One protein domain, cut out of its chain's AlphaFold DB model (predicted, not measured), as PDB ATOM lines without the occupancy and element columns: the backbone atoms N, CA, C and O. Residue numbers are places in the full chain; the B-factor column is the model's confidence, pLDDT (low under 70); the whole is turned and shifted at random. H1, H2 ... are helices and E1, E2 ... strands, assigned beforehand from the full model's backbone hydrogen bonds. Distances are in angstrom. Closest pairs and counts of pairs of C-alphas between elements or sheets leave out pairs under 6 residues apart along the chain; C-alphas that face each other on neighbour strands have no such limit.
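What this domain is: This is residues 3 to 106 of the 118 residues of an uncharacterized protein of Chitinophaga niastensis (UniProt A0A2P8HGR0). A twisted sheet of four strands, E4 E3 E6 E5, is partly covered on one face by the small hairpin E1 and E2, a lopsided sandwich. The end of H1, residues 51 to 56, packs on the opposite face of the sheet, and the three helices gather toward one end of the longest axis, with H2 beside the sheet and H3 farther out. The printed part has 104 residues with six named strands and three named helices, in the order E1 E2 E3 E4 H1 H2 E5 E6 H3; both sheets are antiparallel and the class is mixed, helices and strands. The whole is compact, with a radius of gyration of the C-alphas of 13.3 A and spans of 39 by 29 by 20 A.

Where its parts are: In the larger sheet, E4 is residues 30 to 36, 19.2 A long, E3 is 21 to 27, 18.6 A, E6 is 85 to 90, 17.0 A, and E5 is 78 to 81, 10.4 A. E1, residues 3 to 6, is 9.5 A long and begins at C-alpha 3 (156.762, 160.299, 167.861); E2, residues 12 to 16, is 13.4 A. H1 is residues 44 to 56, 18.2 A; H2 is 68 to 76, 12.2 A; H3 is 93 to 106, 20.3 A, ending at C-alpha 106 (136.110, 147.768, 184.269).

How they stand to each other: E4 and E5 are the edge strands. The hairpin E3 and E4 has N 32 and O 25 at 2.7 A, within hydrogen-bond range. E3 and E6 have N 24 and O 88 at 2.8 A, and the hairpin E5 and E6 has N 79 and O 87 at 2.8 A. The hairpin E1 and E2 has N 4 and O 14 at 2.9 A. This second sheet makes a sandwich, two sheets face to face, with the first; their best planes are 21 degrees apart. The closest C-alphas of E1 and E6 are those of Cys 4 and Ser 90, 5.2 A apart. H1 is on the larger sheet; its closest C-alpha to E6 is that of Ile 55, 6.7 A from Val 87. H2 is on that sheet too, at the sheet's level, with a height of 1.3 A over a local plane fitted to just 6 C-alphas. H3 is not on it, but only just, with 4 pairs of C-alphas within 10 A. H1 and H3 touch, closest at the C-alphas of Ser 44 and Ala 98, 4.4 A, opposite ways at a steep tilt of 67 degrees, only just short of about perpendicular. H2 and H3 are close but not clearly touching, closest at the C-alphas of Ile 71 and Ile 99, 6.9 A. In H1, H2 and H3 every O i to N i+4 pair is within hydrogen-bond range.

The domain as a whole: The C-alphas farthest apart, those of Gly 29 and Arg 105, are 39.6 A apart. The printed part has no cut. The link H1 to H2, 11 residues, is long. The mean pLDDT of the printed part is 91.5; residues 8 to 10 and residue 106 are under 70.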
ATOM      1  N   THR A   3     156.203 158.951 167.712       93.00
ATOM      2  CA  THR A   3     156.762 160.299 167.861       93.00
ATOM      3  C   THR A   3     156.132 161.007 169.051       93.00
ATOM      4  O   THR A   3     154.911 161.024 169.188       93.00
ATOM      5  N   CYS A   4     156.962 161.609 169.898       91.75
ATOM      6  CA  CYS A   4     156.541 162.441 171.020       91.75
ATOM      7  C   CYS A   4     157.002 163.886 170.800       91.75
ATOM      8  O   CYS A   4     158.192 164.134 170.615       91.75
ATOM      9  N   ASN A   5     156.069 164.838 170.862       88.88
ATOM     10  CA  ASN A   5     156.382 166.265 170.795       88.88
ATOM     11  C   ASN A   5     156.796 166.759 172.186       88.88
ATOM     12  O   ASN A   5     156.007 166.699 173.131       88.88
ATOM     13  N   CYS A   6     158.030 167.239 172.322       85.12
ATOM     14  CA  CYS A   6     158.558 167.687 173.603       85.12
ATOM     15  C   CYS A   6     158.145 169.138 173.884       85.12
ATOM     16  O   CYS A   6     158.311 170.003 173.018       85.12
ATOM     17  N   PRO A   7     157.649 169.446 175.094       74.19
ATOM     18  CA  PRO A   7     157.393 170.824 175.487       74.19
ATOM     19  C   PRO A   7     158.712 171.606 175.600       74.19
ATOM     20  O   PRO A   7     159.754 171.039 175.924       74.19
ATOM     21  N   ASN A   8     158.667 172.916 175.350       69.69
ATOM     22  CA  ASN A   8     159.811 173.806 175.561       69.69
ATOM     23  C   ASN A   8     160.176 173.912 177.063       69.69
ATOM     24  O   ASN A   8     159.239 174.055 177.857       69.69
ATOM     25  N   PRO A   9     161.472 173.956 177.469       57.59
ATOM     26  CA  PRO A   9     162.698 173.870 176.665       57.59
ATOM     27  C   PRO A   9     163.686 172.740 177.045       57.59
ATOM     28  O   PRO A   9     163.747 172.322 178.202       57.59
ATOM     29  N   PRO A  10     164.557 172.372 176.080       55.59
ATOM     30  CA  PRO A  10     164.303 172.344 174.640       55.59
ATOM     31  C   PRO A  10     163.255 171.247 174.409       55.59
ATOM     32  O   PRO A  10     163.475 170.075 174.665       55.59
ATOM     33  N   GLY A  11     162.013 171.587 174.092       70.56
ATOM     34  CA  GLY A  11     161.650 172.024 172.753       70.56
ATOM     35  C   GLY A  11     162.123 171.031 171.698       70.56
ATOM     36  O   GLY A  11     163.326 170.871 171.518       70.56
ATOM     37  N   GLY A  12     161.204 170.375 170.989       84.88
ATOM     38  CA  GLY A  12     161.560 169.498 169.872       84.88
ATOM     39  C   GLY A  12     160.661 168.277 169.745       84.88
ATOM     40  O   GLY A  12     159.480 168.311 170.091       84.88
ATOM     41  N   GLN A  13     161.238 167.190 169.237       89.12
ATOM     42  CA  GLN A  13     160.552 165.918 169.055       89.12
ATOM     43  C   GLN A  13     161.497 164.750 169.332       89.12
ATOM     44  O   GLN A  13     162.681 164.799 168.997       89.12
ATOM     45  N   VAL A  14     160.944 163.681 169.893       91.56
ATOM     46  CA  VAL A  14     161.598 162.375 170.001       91.56
ATOM     47  C   VAL A  14     160.904 161.434 169.038       91.56
ATOM     48  O   VAL A  14     159.690 161.250 169.122       91.56
ATOM     49  N   ILE A  15     161.671 160.845 168.123       95.38
ATOM     50  CA  ILE A  15     161.184 159.850 167.168       95.38
ATOM     51  C   ILE A  15     161.798 158.509 167.553       95.38
ATOM     52  O   ILE A  15     163.015 158.351 167.507       95.38
ATOM     53  N   CYS A  16     160.948 157.552 167.910       96.31
ATOM     54  CA  CYS A  16     161.333 156.186 168.234       96.31
ATOM     55  C   CYS A  16     160.733 155.194 167.233       96.31
ATOM     56  O   CYS A  16     159.856 155.520 166.415       96.31
ATOM     57  N   GLU A  17     161.169 153.940 167.322       97.00
ATOM     58  CA  GLU A  17     160.531 152.858 166.584       97.00
ATOM     59  C   GLU A  17     159.063 152.691 167.002       97.00
ATOM     60  O   GLU A  17     158.651 153.063 168.097       97.00
ATOM     61  N   GLN A  18     158.231 152.135 166.119       95.25
ATOM     62  CA  GLN A  18     156.781 152.048 166.356       95.25
ATOM     63  C   GLN A  18     156.413 151.236 167.609       95.25
ATOM     64  O   GLN A  18     155.376 151.485 168.222       95.25
ATOM     65  N   HIS A  19     157.254 150.271 167.977       95.25
ATOM     66  CA  HIS A  19     157.051 149.418 169.142       95.25
ATOM     67  C   HIS A  19     157.625 150.017 170.436       95.25
ATOM     68  O   HIS A  19     157.375 149.482 171.513       95.25
ATOM     69  N   GLN A  20     158.377 151.116 170.345       97.06
ATOM     70  CA  GLN A  20     159.004 151.790 171.477       97.06
ATOM     71  C   GLN A  20     158.115 152.895 172.025       97.06
ATOM     72  O   GLN A  20     157.412 153.574 171.283       97.06
ATOM     73  N   MET A  21     158.189 153.118 173.330       97.31
ATOM     74  CA  MET A  21     157.651 154.302 173.986       97.31
ATOM     75  C   MET A  21     158.614 155.474 173.804       97.31
ATOM     76  O   MET A  21     159.790 155.362 174.143       97.31
ATOM     77  N   ALA A  22     158.103 156.585 173.276       97.44
ATOM     78  CA  ALA A  22     158.851 157.828 173.114       97.44
ATOM     79  C   ALA A  22     158.565 158.748 174.301       97.44
ATOM     80  O   ALA A  22     157.397 158.998 174.599       97.44
ATOM     81  N   ILE A  23     159.606 159.247 174.972       95.81
ATOM     82  CA  ILE A  23     159.475 160.066 176.184       95.81
ATOM     83  C   ILE A  23     160.362 161.305 176.089       95.81
ATOM     84  O   ILE A  23     161.545 161.214 175.757       95.81
ATOM     85  N   CYS A  24     159.791 162.444 176.469       94.44
ATOM     86  CA  CYS A  24     160.495 163.676 176.783       94.44
ATOM     87  C   CYS A  24     160.342 163.970 178.276       94.44
ATOM     88  O   CYS A  24     159.225 164.081 178.782       94.44
ATOM     89  N   ILE A  25     161.453 164.135 178.978       93.00
ATOM     90  CA  ILE A  25     161.493 164.537 180.381       93.00
ATOM     91  C   ILE A  25     162.124 165.923 180.429       93.00
ATOM     92  O   ILE A  25     163.164 166.139 179.822       93.00
ATOM     93  N   VAL A  26     161.511 166.851 181.151       91.44
ATOM     94  CA  VAL A  26     162.137 168.112 181.550       91.44
ATOM     95  C   VAL A  26     162.211 168.092 183.063       91.44
ATOM     96  O   VAL A  26     161.169 168.072 183.722       91.44
ATOM     97  N   GLU A  27     163.423 168.052 183.604       90.31
ATOM     98  CA  GLU A  27     163.689 168.006 185.040       90.31
ATOM     99  C   GLU A  27     164.685 169.105 185.399       90.31
ATOM    100  O   GLU A  27     165.762 169.168 184.821       90.31
ATOM    101  N   ASN A  28     164.311 170.015 186.303       89.00
ATOM    102  CA  ASN A  28     165.134 171.179 186.668       89.00
ATOM    103  C   ASN A  28     165.558 172.047 185.465       89.00
ATOM    104  O   ASN A  28     166.623 172.653 185.462       89.00
ATOM    105  N   GLY A  29     164.705 172.113 184.437       86.44
ATOM    106  CA  GLY A  29     164.991 172.834 183.193       86.44
ATOM    107  C   GLY A  29     165.897 172.079 182.217       86.44
ATOM    108  O   GLY A  29     166.151 172.588 181.128       86.44
ATOM    109  N   GLU A  30     166.343 170.870 182.562       87.88
ATOM    110  CA  GLU A  30     167.166 170.035 181.694       87.88
ATOM    111  C   GLU A  30     166.309 169.003 180.936       87.88
ATOM    112  O   GLU A  30     165.553 168.239 181.551       87.88
ATOM    113  N   PRO A  31     166.417 168.948 179.599       89.56
ATOM    114  CA  PRO A  31     165.718 167.974 178.767       89.56
ATOM    115  C   PRO A  31     166.396 166.606 178.814       89.56
ATOM    116  O   PRO A  31     167.623 166.485 178.796       89.56
ATOM    117  N   ARG A  32     165.606 165.541 178.730       91.06
ATOM    118  CA  ARG A  32     166.083 164.191 178.424       91.06
ATOM    119  C   ARG A  32     165.099 163.502 177.496       91.06
ATOM    120  O   ARG A  32     163.886 163.600 177.672       91.06
ATOM    121  N   HIS A  33     165.633 162.782 176.521       93.19
ATOM    122  CA  HIS A  33     164.868 162.065 175.507       93.19
ATOM    123  C   HIS A  33     165.151 160.574 175.613       93.19
ATOM    124  O   HIS A  33     166.312 160.182 175.718       93.19
ATOM    125  N   LEU A  34     164.105 159.750 175.587       94.88
ATOM    126  CA  LEU A  34     164.226 158.300 175.729       94.88
ATOM    127  C   LEU A  34     163.341 157.575 174.715       94.88
ATOM    128  O   LEU A  34     162.195 157.965 174.482       94.88
ATOM    129  N   CYS A  35     163.872 156.473 174.188       96.94
ATOM    130  CA  CYS A  35     163.125 155.447 173.473       96.94
ATOM    131  C   CYS A  35     163.203 154.155 174.281       96.94
ATOM    132  O   CYS A  35     164.289 153.606 174.465       96.94
ATOM    133  N   LEU A  36     162.069 153.687 174.799       97.19
ATOM    134  CA  LEU A  36     162.022 152.527 175.688       97.19
ATOM    135  C   LEU A  36     161.232 151.385 175.059       97.19
ATOM    136  O   LEU A  36     160.075 151.550 174.675       97.19
ATOM    137  N   ASN A  37     161.843 150.205 175.002       96.12
ATOM    138  CA  ASN A  37     161.140 148.981 174.635       96.12
ATOM    139  C   ASN A  37     160.212 148.562 175.786       96.12
ATOM    140  O   ASN A  37     160.698 148.468 176.918       96.12
ATOM    141  N   PRO A  38     158.925 148.273 175.519       93.19
ATOM    142  CA  PRO A  38     158.015 147.735 176.518       93.19
ATOM    143  C   PRO A  38     158.591 146.512 177.219       93.19
ATOM    144  O   PRO A  38     159.000 145.545 176.572       93.19
ATOM    145  N   LYS A  39     158.607 146.556 178.552       88.25
ATOM    146  CA  LYS A  39     158.928 145.406 179.397       88.25
ATOM    147  C   LYS A  39     157.662 144.963 180.113       88.25
ATOM    148  O   LYS A  39     156.829 145.768 180.503       88.25
ATOM    149  N   GLY A  40     157.512 143.663 180.280       74.25
ATOM    150  CA  GLY A  40     156.326 143.084 180.889       74.25
ATOM    151  C   GLY A  40     156.101 141.687 180.352       74.25
ATOM    152  O   GLY A  40     156.603 141.325 179.288       74.25
ATOM    153  N   LYS A  41     155.364 140.875 181.106       72.12
ATOM    154  CA  LYS A  41     154.846 139.614 180.561       72.12
ATOM    155  C   LYS A  41     153.793 139.950 179.496       72.12
ATOM    156  O   LYS A  41     153.299 141.074 179.473       72.12
ATOM    157  N   ASN A  42     153.409 138.984 178.659       75.25
ATOM    158  CA  ASN A  42     152.360 139.124 177.632       75.25
ATOM    159  C   ASN A  42     150.941 139.322 178.227       75.25
ATOM    160  O   ASN A  42     149.982 138.712 177.769       75.25
ATOM    161  N   ASN A  43     150.801 140.109 179.295       89.88
ATOM    162  CA  ASN A  43     149.536 140.479 179.903       89.88
ATOM    163  C   ASN A  43     149.428 142.009 179.998       89.88
ATOM    164  O   ASN A  43     150.410 142.714 180.244       89.88
ATOM    165  N   SER A  44     148.211 142.504 179.810       94.69
ATOM    166  CA  SER A  44     147.884 143.923 179.664       94.69
ATOM    167  C   SER A  44     148.230 144.726 180.921       94.69
ATOM    168  O   SER A  44     148.818 145.801 180.833       94.69
ATOM    169  N   ILE A  45     147.947 144.171 182.106       95.00
ATOM    170  CA  ILE A  45     148.195 144.822 183.403       95.00
ATOM    171  C   ILE A  45     149.697 145.057 183.618       95.00
ATOM    172  O   ILE A  45     150.105 146.146 184.016       95.00
ATOM    173  N   SER A  46     150.535 144.070 183.297       95.56
ATOM    174  CA  SER A  46     151.992 144.159 183.416       95.56
ATOM    175  C   SER A  46     152.587 145.194 182.481       95.56
ATOM    176  O   SER A  46     153.500 145.904 182.898       95.56
ATOM    177  N   LEU A  47     152.091 145.286 181.245       95.56
ATOM    178  CA  LEU A  47     152.550 146.293 180.288       95.56
ATOM    179  C   LEU A  47     152.181 147.709 180.739       95.56
ATOM    180  O   LEU A  47     153.004 148.619 180.653       95.56
ATOM    181  N   VAL A  48     150.969 147.892 181.262       96.75
ATOM    182  CA  VAL A  48     150.511 149.201 181.740       96.75
ATOM    183  C   VAL A  48     151.224 149.615 183.030       96.75
ATOM    184  O   VAL A  48     151.677 150.754 183.128       96.75
ATOM    185  N   ASN A  49     151.419 148.703 183.987       96.94
ATOM    186  CA  ASN A  49     152.207 148.993 185.189       96.94
ATOM    187  C   ASN A  49     153.668 149.321 184.862       96.94
ATOM    188  O   ASN A  49     154.232 150.220 185.484       96.94
ATOM    189  N   TRP A  50     154.269 148.651 183.875       96.19
ATOM    190  CA  TRP A  50     155.593 149.036 183.389       96.19
ATOM    191  C   TRP A  50     155.597 150.474 182.858       96.19
ATOM    192  O   TRP A  50     156.407 151.281 183.306       96.19
ATOM    193  N   ALA A  51     154.656 150.822 181.974       97.06
ATOM    194  CA  ALA A  51     154.576 152.162 181.394       97.06
ATOM    195  C   ALA A  51     154.410 153.244 182.470       97.06
ATOM    196  O   ALA A  51     155.125 154.246 182.466       97.06
ATOM    197  N   LEU A  52     153.506 153.017 183.430       97.56
ATOM    198  CA  LEU A  52     153.305 153.905 184.576       97.56
ATOM    199  C   LEU A  52     154.589 154.075 185.385       97.56
ATOM    200  O   LEU A  52     154.890 155.194 185.801       97.56
ATOM    201  N   GLY A  53     155.353 153.002 185.596       96.69
ATOM    202  CA  GLY A  53     156.608 153.069 186.334       96.69
ATOM    203  C   GLY A  53     157.660 153.931 185.640       96.69
ATOM    204  O   GLY A  53     158.227 154.827 186.262       96.69
ATOM    205  N   GLU A  54     157.844 153.746 184.332       96.44
ATOM    206  CA  GLU A  54     158.775 154.557 183.532       96.44
ATOM    207  C   GLU A  54     158.357 156.039 183.483       96.44
ATOM    208  O   GLU A  54     159.192 156.936 183.614       96.44
ATOM    209  N   ILE A  55     157.056 156.323 183.334       96.62
ATOM    210  CA  ILE A  55     156.529 157.695 183.230       96.62
ATOM    211  C   ILE A  55     156.598 158.431 184.572       96.62
ATOM    212  O   ILE A  55     156.984 159.601 184.627       96.62
ATOM    213  N   THR A  56     156.213 157.767 185.663       95.38
ATOM    214  CA  THR A  56     156.160 158.389 186.997       95.38
ATOM    215  C   THR A  56     157.506 158.368 187.723       95.38
ATOM    216  O   THR A  56     157.717 159.155 188.651       95.38
ATOM    217  N   GLY A  57     158.428 157.501 187.294       94.06
ATOM    218  CA  GLY A  57     159.679 157.218 187.996       94.06
ATOM    219  C   GLY A  57     159.467 156.494 189.329       94.06
ATOM    220  O   GLY A  57     160.329 156.568 190.201       94.06
ATOM    221  N   ILE A  58     158.306 155.862 189.521       92.88
ATOM    222  CA  ILE A  58     157.959 155.094 190.719       92.88
ATOM    223  C   ILE A  58     157.951 153.621 190.335       92.88
ATOM    224  O   ILE A  58     157.253 153.226 189.406       92.88
ATOM    225  N   GLU A  59     158.708 152.795 191.051       92.25
ATOM    226  CA  GLU A  59     158.692 151.353 190.818       92.25
ATOM    227  C   GLU A  59     157.293 150.774 191.077       92.25
ATOM    228  O   GLU A  59     156.634 151.108 192.065       92.25
ATOM    229  N   ARG A  60     156.826 149.901 190.177       93.88
ATOM    230  CA  ARG A  60     155.508 149.270 190.272       93.88
ATOM    231  C   ARG A  60     155.613 147.758 190.210       93.88
ATOM    232  O   ARG A  60     156.344 147.197 189.397       93.88
ATOM    233  N   ILE A  61     154.793 147.097 191.022       93.62
ATOM    234  CA  ILE A  61     154.584 145.653 190.935       93.62
ATOM    235  C   ILE A  61     153.796 145.370 189.649       93.62
ATOM    236  O   ILE A  61     152.780 146.008 189.377       93.62
ATOM    237  N   ALA A  62     154.249 144.389 188.864       91.44
ATOM    238  CA  ALA A  62     153.707 144.104 187.534       91.44
ATOM    239  C   ALA A  62     152.179 143.891 187.507       91.44
ATOM    240  O   ALA A  62     151.522 144.286 186.552       91.44
ATOM    241  N   ASN A  63     151.600 143.300 188.553       92.38
ATOM    242  CA  ASN A  63     150.172 142.973 188.607       92.38
ATOM    243  C   ASN A  63     149.373 143.880 189.558       92.38
ATOM    244  O   ASN A  63     148.292 143.490 189.995       92.38
ATOM    245  N   SER A  64     149.897 145.055 189.917       93.31
ATOM    246  CA  SER A  64     149.136 146.024 190.710       93.31
ATOM    247  C   SER A  64     147.860 146.450 189.989       93.31
ATOM    248  O   SER A  64     147.834 146.551 188.759       93.31
ATOM    249  N   ASN A  65     146.818 146.746 190.768       94.06
ATOM    250  CA  ASN A  65     145.609 147.360 190.234       94.06
ATOM    251  C   ASN A  65     145.948 148.693 189.559       94.06
ATOM    252  O   ASN A  65     146.828 149.422 190.021       94.06
ATOM    253  N   ILE A  66     145.235 148.981 188.475       95.19
ATOM    254  CA  ILE A  66     145.372 150.214 187.705       95.19
ATOM    255  C   ILE A  66     144.099 151.020 187.914       95.19
ATOM    256  O   ILE A  66     143.000 150.492 187.722       95.19
ATOM    257  N   THR A  67     144.239 152.267 188.350       95.00
ATOM    258  CA  THR A  67     143.087 153.134 188.627       95.00
ATOM    259  C   THR A  67     142.637 153.890 187.379       95.00
ATOM    260  O   THR A  67     143.371 154.015 186.394       95.00
ATOM    261  N   THR A  68     141.424 154.440 187.417       93.19
ATOM    262  CA  THR A  68     140.901 155.284 186.334       93.19
ATOM    263  C   THR A  68     141.759 156.536 186.130       93.19
ATOM    264  O   THR A  68     141.988 156.954 184.998       93.19
ATOM    265  N   GLU A  69     142.295 157.118 187.203       94.12
ATOM    266  CA  GLU A  69     143.193 158.277 187.141       94.12
ATOM    267  C   GLU A  69     144.508 157.934 186.434       94.12
ATOM    268  O   GLU A  69     145.030 158.744 185.669       94.12
ATOM    269  N   GLU A  70     145.032 156.729 186.655       95.94
ATOM    270  CA  GLU A  70     146.233 156.235 185.979       95.94
ATOM    271  C   GLU A  70     145.977 155.984 184.489       95.94
ATOM    272  O   GLU A  70     146.822 156.320 183.657       95.94
ATOM    273  N   ILE A  71     144.793 155.478 184.132       95.25
ATOM    274  CA  ILE A  71     144.363 155.371 182.732       95.25
ATOM    275  C   ILE A  71     144.283 156.763 182.098       95.25
ATOM    276  O   ILE A  71     144.891 156.985 181.051       95.25
ATOM    277  N   HIS A  72     143.617 157.723 182.749       94.12
ATOM    278  CA  HIS A  72     143.524 159.101 182.260       94.12
ATOM    279  C   HIS A  72     144.899 159.756 182.087       94.12
ATOM    280  O   HIS A  72     145.136 160.466 181.110       94.12
ATOM    281  N   LEU A  73     145.834 159.511 183.007       95.12
ATOM    282  CA  LEU A  73     147.215 159.975 182.882       95.12
ATOM    283  C   LEU A  73     147.852 159.447 181.592       95.12
ATOM    284  O   LEU A  73     148.424 160.230 180.831       95.12
ATOM    285  N   LEU A  74     147.734 158.143 181.327       96.44
ATOM    286  CA  LEU A  74     148.309 157.501 180.144       96.44
ATOM    287  C   LEU A  74     147.672 157.983 178.838       96.44
ATOM    288  O   LEU A  74     148.385 158.175 177.852       96.44
ATOM    289  N   THR A  75     146.363 158.233 178.823       95.06
ATOM    290  CA  THR A  75     145.665 158.748 177.634       95.06
ATOM    291  C   THR A  75     145.972 160.217 177.364       95.06
ATOM    292  O   THR A  75     145.974 160.638 176.211       95.06
ATOM    293  N   ASN A  76     146.281 160.999 178.403       95.00
ATOM    294  CA  ASN A  76     146.622 162.417 178.266       95.00
ATOM    295  C   ASN A  76     148.038 162.653 177.710       95.00
ATOM    296  O   ASN A  76     148.356 163.777 177.322       95.00
ATOM    297  N   GLY A  77     148.907 161.634 177.696       95.50
ATOM    298  CA  GLY A  77     150.262 161.734 177.135       95.50
ATOM    299  C   GLY A  77     151.207 162.659 177.913       95.50
ATOM    300  O   GLY A  77     152.269 163.030 177.410       95.50
ATOM    301  N   ARG A  78     150.825 163.076 179.127       95.06
ATOM    302  CA  ARG A  78     151.603 164.006 179.949       95.06
ATOM    303  C   ARG A  78     151.429 163.731 181.435       95.06
ATOM    304  O   ARG A  78     150.318 163.570 181.929       95.06
ATOM    305  N   TYR A  79     152.539 163.777 182.155       95.25
ATOM    306  CA  TYR A  79     152.613 163.686 183.605       95.25
ATOM    307  C   TYR A  79     153.453 164.839 184.164       95.25
ATOM    308  O   TYR A  79     154.420 165.286 183.547       95.25
ATOM    309  N   LYS A  80     153.084 165.348 185.339       94.06
ATOM    310  CA  LYS A  80     153.826 166.406 186.028       94.06
ATOM    311  C   LYS A  80     153.974 166.040 187.497       94.06
ATOM    312  O   LYS A  80     152.983 165.757 188.164       94.06
ATOM    313  N   ARG A  81     155.207 166.089 188.003       92.00
ATOM    314  CA  ARG A  81     155.534 165.860 189.413       92.00
ATOM    315  C   ARG A  81     156.136 167.133 189.991       92.00
ATOM    316  O   ARG A  81     157.269 167.497 189.688       92.00
ATOM    317  N   GLY A  82     155.350 167.822 190.814       90.00
ATOM    318  CA  GLY A  82     155.744 169.113 191.374       90.00
ATOM    319  C   GLY A  82     155.969 170.180 190.296       90.00
ATOM    320  O   GLY A  82     155.350 170.154 189.230       90.00
ATOM    321  N   LYS A  83     156.835 171.156 190.586       85.88
ATOM    322  CA  LYS A  83     157.191 172.230 189.640       85.88
ATOM    323  C   LYS A  83     158.366 171.864 188.732       85.88
ATOM    324  O   LYS A  83     158.497 172.460 187.670       85.88
ATOM    325  N   GLU A  84     159.168 170.890 189.142       86.94
ATOM    326  CA  GLU A  84     160.499 170.640 188.589       86.94
ATOM    327  C   GLU A  84     160.513 169.577 187.497       86.94
ATOM    328  O   GLU A  84     161.365 169.656 186.620       86.94
ATOM    329  N   ARG A  85     159.567 168.623 187.508       91.50
ATOM    330  CA  ARG A  85     159.552 167.499 186.566       91.50
ATOM    331  C   ARG A  85     158.276 167.458 185.735       91.50
ATOM    332  O   ARG A  85     157.172 167.291 186.256       91.50
ATOM    333  N   THR A  86     158.435 167.554 184.422       93.44
ATOM    334  CA  THR A  86     157.380 167.304 183.432       93.44
ATOM    335  C   THR A  86     157.808 166.161 182.528       93.44
ATOM    336  O   THR A  86     158.931 166.146 182.040       93.44
ATOM    337  N   VAL A  87     156.904 165.220 182.284       95.12
ATOM    338  CA  VAL A  87     157.095 164.102 181.363       95.12
ATOM    339  C   VAL A  87     156.009 164.183 180.300       95.12
ATOM    340  O   VAL A  87     154.827 164.210 180.630       95.12
ATOM    341  N   THR A  88     156.394 164.223 179.034       95.69
ATOM    342  CA  THR A  88     155.488 164.064 177.891       95.69
ATOM    343  C   THR A  88     155.879 162.788 177.173       95.69
ATOM    344  O   THR A  88     157.065 162.473 177.086       95.69
ATOM    345  N   PHE A  89     154.909 162.019 176.697       96.75
ATOM    346  CA  PHE A  89     155.185 160.716 176.112       96.75
ATOM    347  C   PHE A  89     154.181 160.349 175.024       96.75
ATOM    348  O   PHE A  89     153.056 160.843 174.982       96.75
ATOM    349  N   SER A  90     154.594 159.420 174.165       97.50
ATOM    350  CA  SER A  90     153.711 158.715 173.244       97.50
ATOM    351  C   SER A  90     153.849 157.214 173.450       97.50
ATOM    352  O   SER A  90     154.952 156.661 173.426       97.50
ATOM    353  N   LEU A  91     152.715 156.542 173.638       97.31
ATOM    354  CA  LEU A  91     152.660 155.105 173.888       97.31
ATOM    355  C   LEU A  91     152.693 154.308 172.570       97.31
ATOM    356  O   LEU A  91     152.023 154.697 171.607       97.31
ATOM    357  N   PRO A  92     153.413 153.175 172.516       96.31
ATOM    358  CA  PRO A  92     153.331 152.244 171.401       96.31
ATOM    359  C   PRO A  92     151.964 151.545 171.371       96.31
ATOM    360  O   PRO A  92     151.255 151.470 172.379       96.31
ATOM    361  N   GLN A  93     151.603 150.994 170.209       94.94
ATOM    362  CA  GLN A  93     150.275 150.412 169.979       94.94
ATOM    363  C   GLN A  93     149.931 149.275 170.952       94.94
ATOM    364  O   GLN A  93     148.791 149.182 171.394       94.94
ATOM    365  N   SER A  94     150.908 148.448 171.333       94.56
ATOM    366  CA  SER A  94     150.706 147.346 172.284       94.56
ATOM    367  C   SER A  94     150.193 147.820 173.646       94.56
ATOM    368  O   SER A  94     149.356 147.162 174.253       94.56
ATOM    369  N   ILE A  95     150.653 148.983 174.112       95.69
ATOM    370  CA  ILE A  95     150.231 149.548 175.399       95.69
ATOM    371  C   ILE A  95     148.865 150.221 175.268       95.69
ATOM    372  O   ILE A  95     148.055 150.113 176.180       95.69
ATOM    373  N   LYS A  96     148.569 150.854 174.126       96.44
ATOM    374  CA  LYS A  96     147.231 151.409 173.852       96.44
ATOM    375  C   LYS A  96     146.157 150.318 173.878       96.44
ATOM    376  O   LYS A  96     145.179 150.462 174.599       96.44
ATOM    377  N   ILE A  97     146.410 149.196 173.199       95.50
ATOM    378  CA  ILE A  97     145.530 148.016 173.228       95.50
ATOM    379  C   ILE A  97     145.370 147.504 174.667       95.50
ATOM    380  O   ILE A  97     144.256 147.253 175.114       95.50
ATOM    381  N   ALA A  98     146.464 147.414 175.430       95.31
ATOM    382  CA  ALA A  98     146.399 146.975 176.822       95.31
ATOM    383  C   ALA A  98     145.534 147.895 177.708       95.31
ATOM    384  O   ALA A  98     144.804 147.402 178.569       95.31
ATOM    385  N   ILE A  99     145.589 149.215 177.499       95.44
ATOM    386  CA  ILE A  99     144.747 150.191 178.209       95.44
ATOM    387  C   ILE A  99     143.267 149.994 177.856       95.44
ATOM    388  O   ILE A  99     142.421 150.005 178.753       95.44
ATOM    389  N   GLU A 100     142.949 149.791 176.576       95.00
ATOM    390  CA  GLU A 100     141.581 149.534 176.106       95.00
ATOM    391  C   GLU A 100     141.012 148.247 176.722       95.00
ATOM    392  O   GLU A 100     139.914 148.256 177.279       95.00
ATOM    393  N   GLU A 101     141.783 147.157 176.719       94.00
ATOM    394  CA  GLU A 101     141.384 145.883 177.331       94.00
ATOM    395  C   GLU A 101     141.078 146.017 178.828       94.00
ATOM    396  O   GLU A 101     140.114 145.430 179.323       94.00
ATOM    397  N   ILE A 102     141.886 146.784 179.564       92.56
ATOM    398  CA  ILE A 102     141.673 147.025 180.998       92.56
ATOM    399  C   ILE A 102     140.432 147.890 181.221       92.56
ATOM    400  O   ILE A 102     139.625 147.581 182.099       92.56
ATOM    401  N   SER A 103     140.258 148.936 180.412       91.06
ATOM    402  CA  SER A 103     139.116 149.850 180.505       91.06
ATOM    403  C   SER A 103     137.795 149.111 180.271       91.06
ATOM    404  O   SER A 103     136.853 149.269 181.048       91.06
ATOM    405  N   ASN A 104     137.753 148.225 179.273       88.62
ATOM    406  CA  ASN A 104     136.564 147.431 178.949       88.62
ATOM    407  C   ASN A 104     136.211 146.433 180.064       88.62
ATOM    408  O   ASN A 104     135.047 146.309 180.434       88.62
ATOM    409  N   ARG A 105     137.210 145.799 180.697       83.06
ATOM    410  CA  ARG A 105     136.984 144.907 181.858       83.06
ATOM    411  C   ARG A 105     136.412 145.630 183.080       83.06
ATOM    412  O   ARG A 105     135.770 144.999 183.917       83.06
ATOM    413  N   GLY A 106     136.686 146.928 183.219       66.44
ATOM    414  CA  GLY A 106     136.110 147.768 184.269       66.44
ATOM    415  C   GLY A 106     134.643 148.123 184.011       66.44
ATOM    416  O   GLY A 106     133.867 148.189 184.964       66.44
TER     417      GLY A 106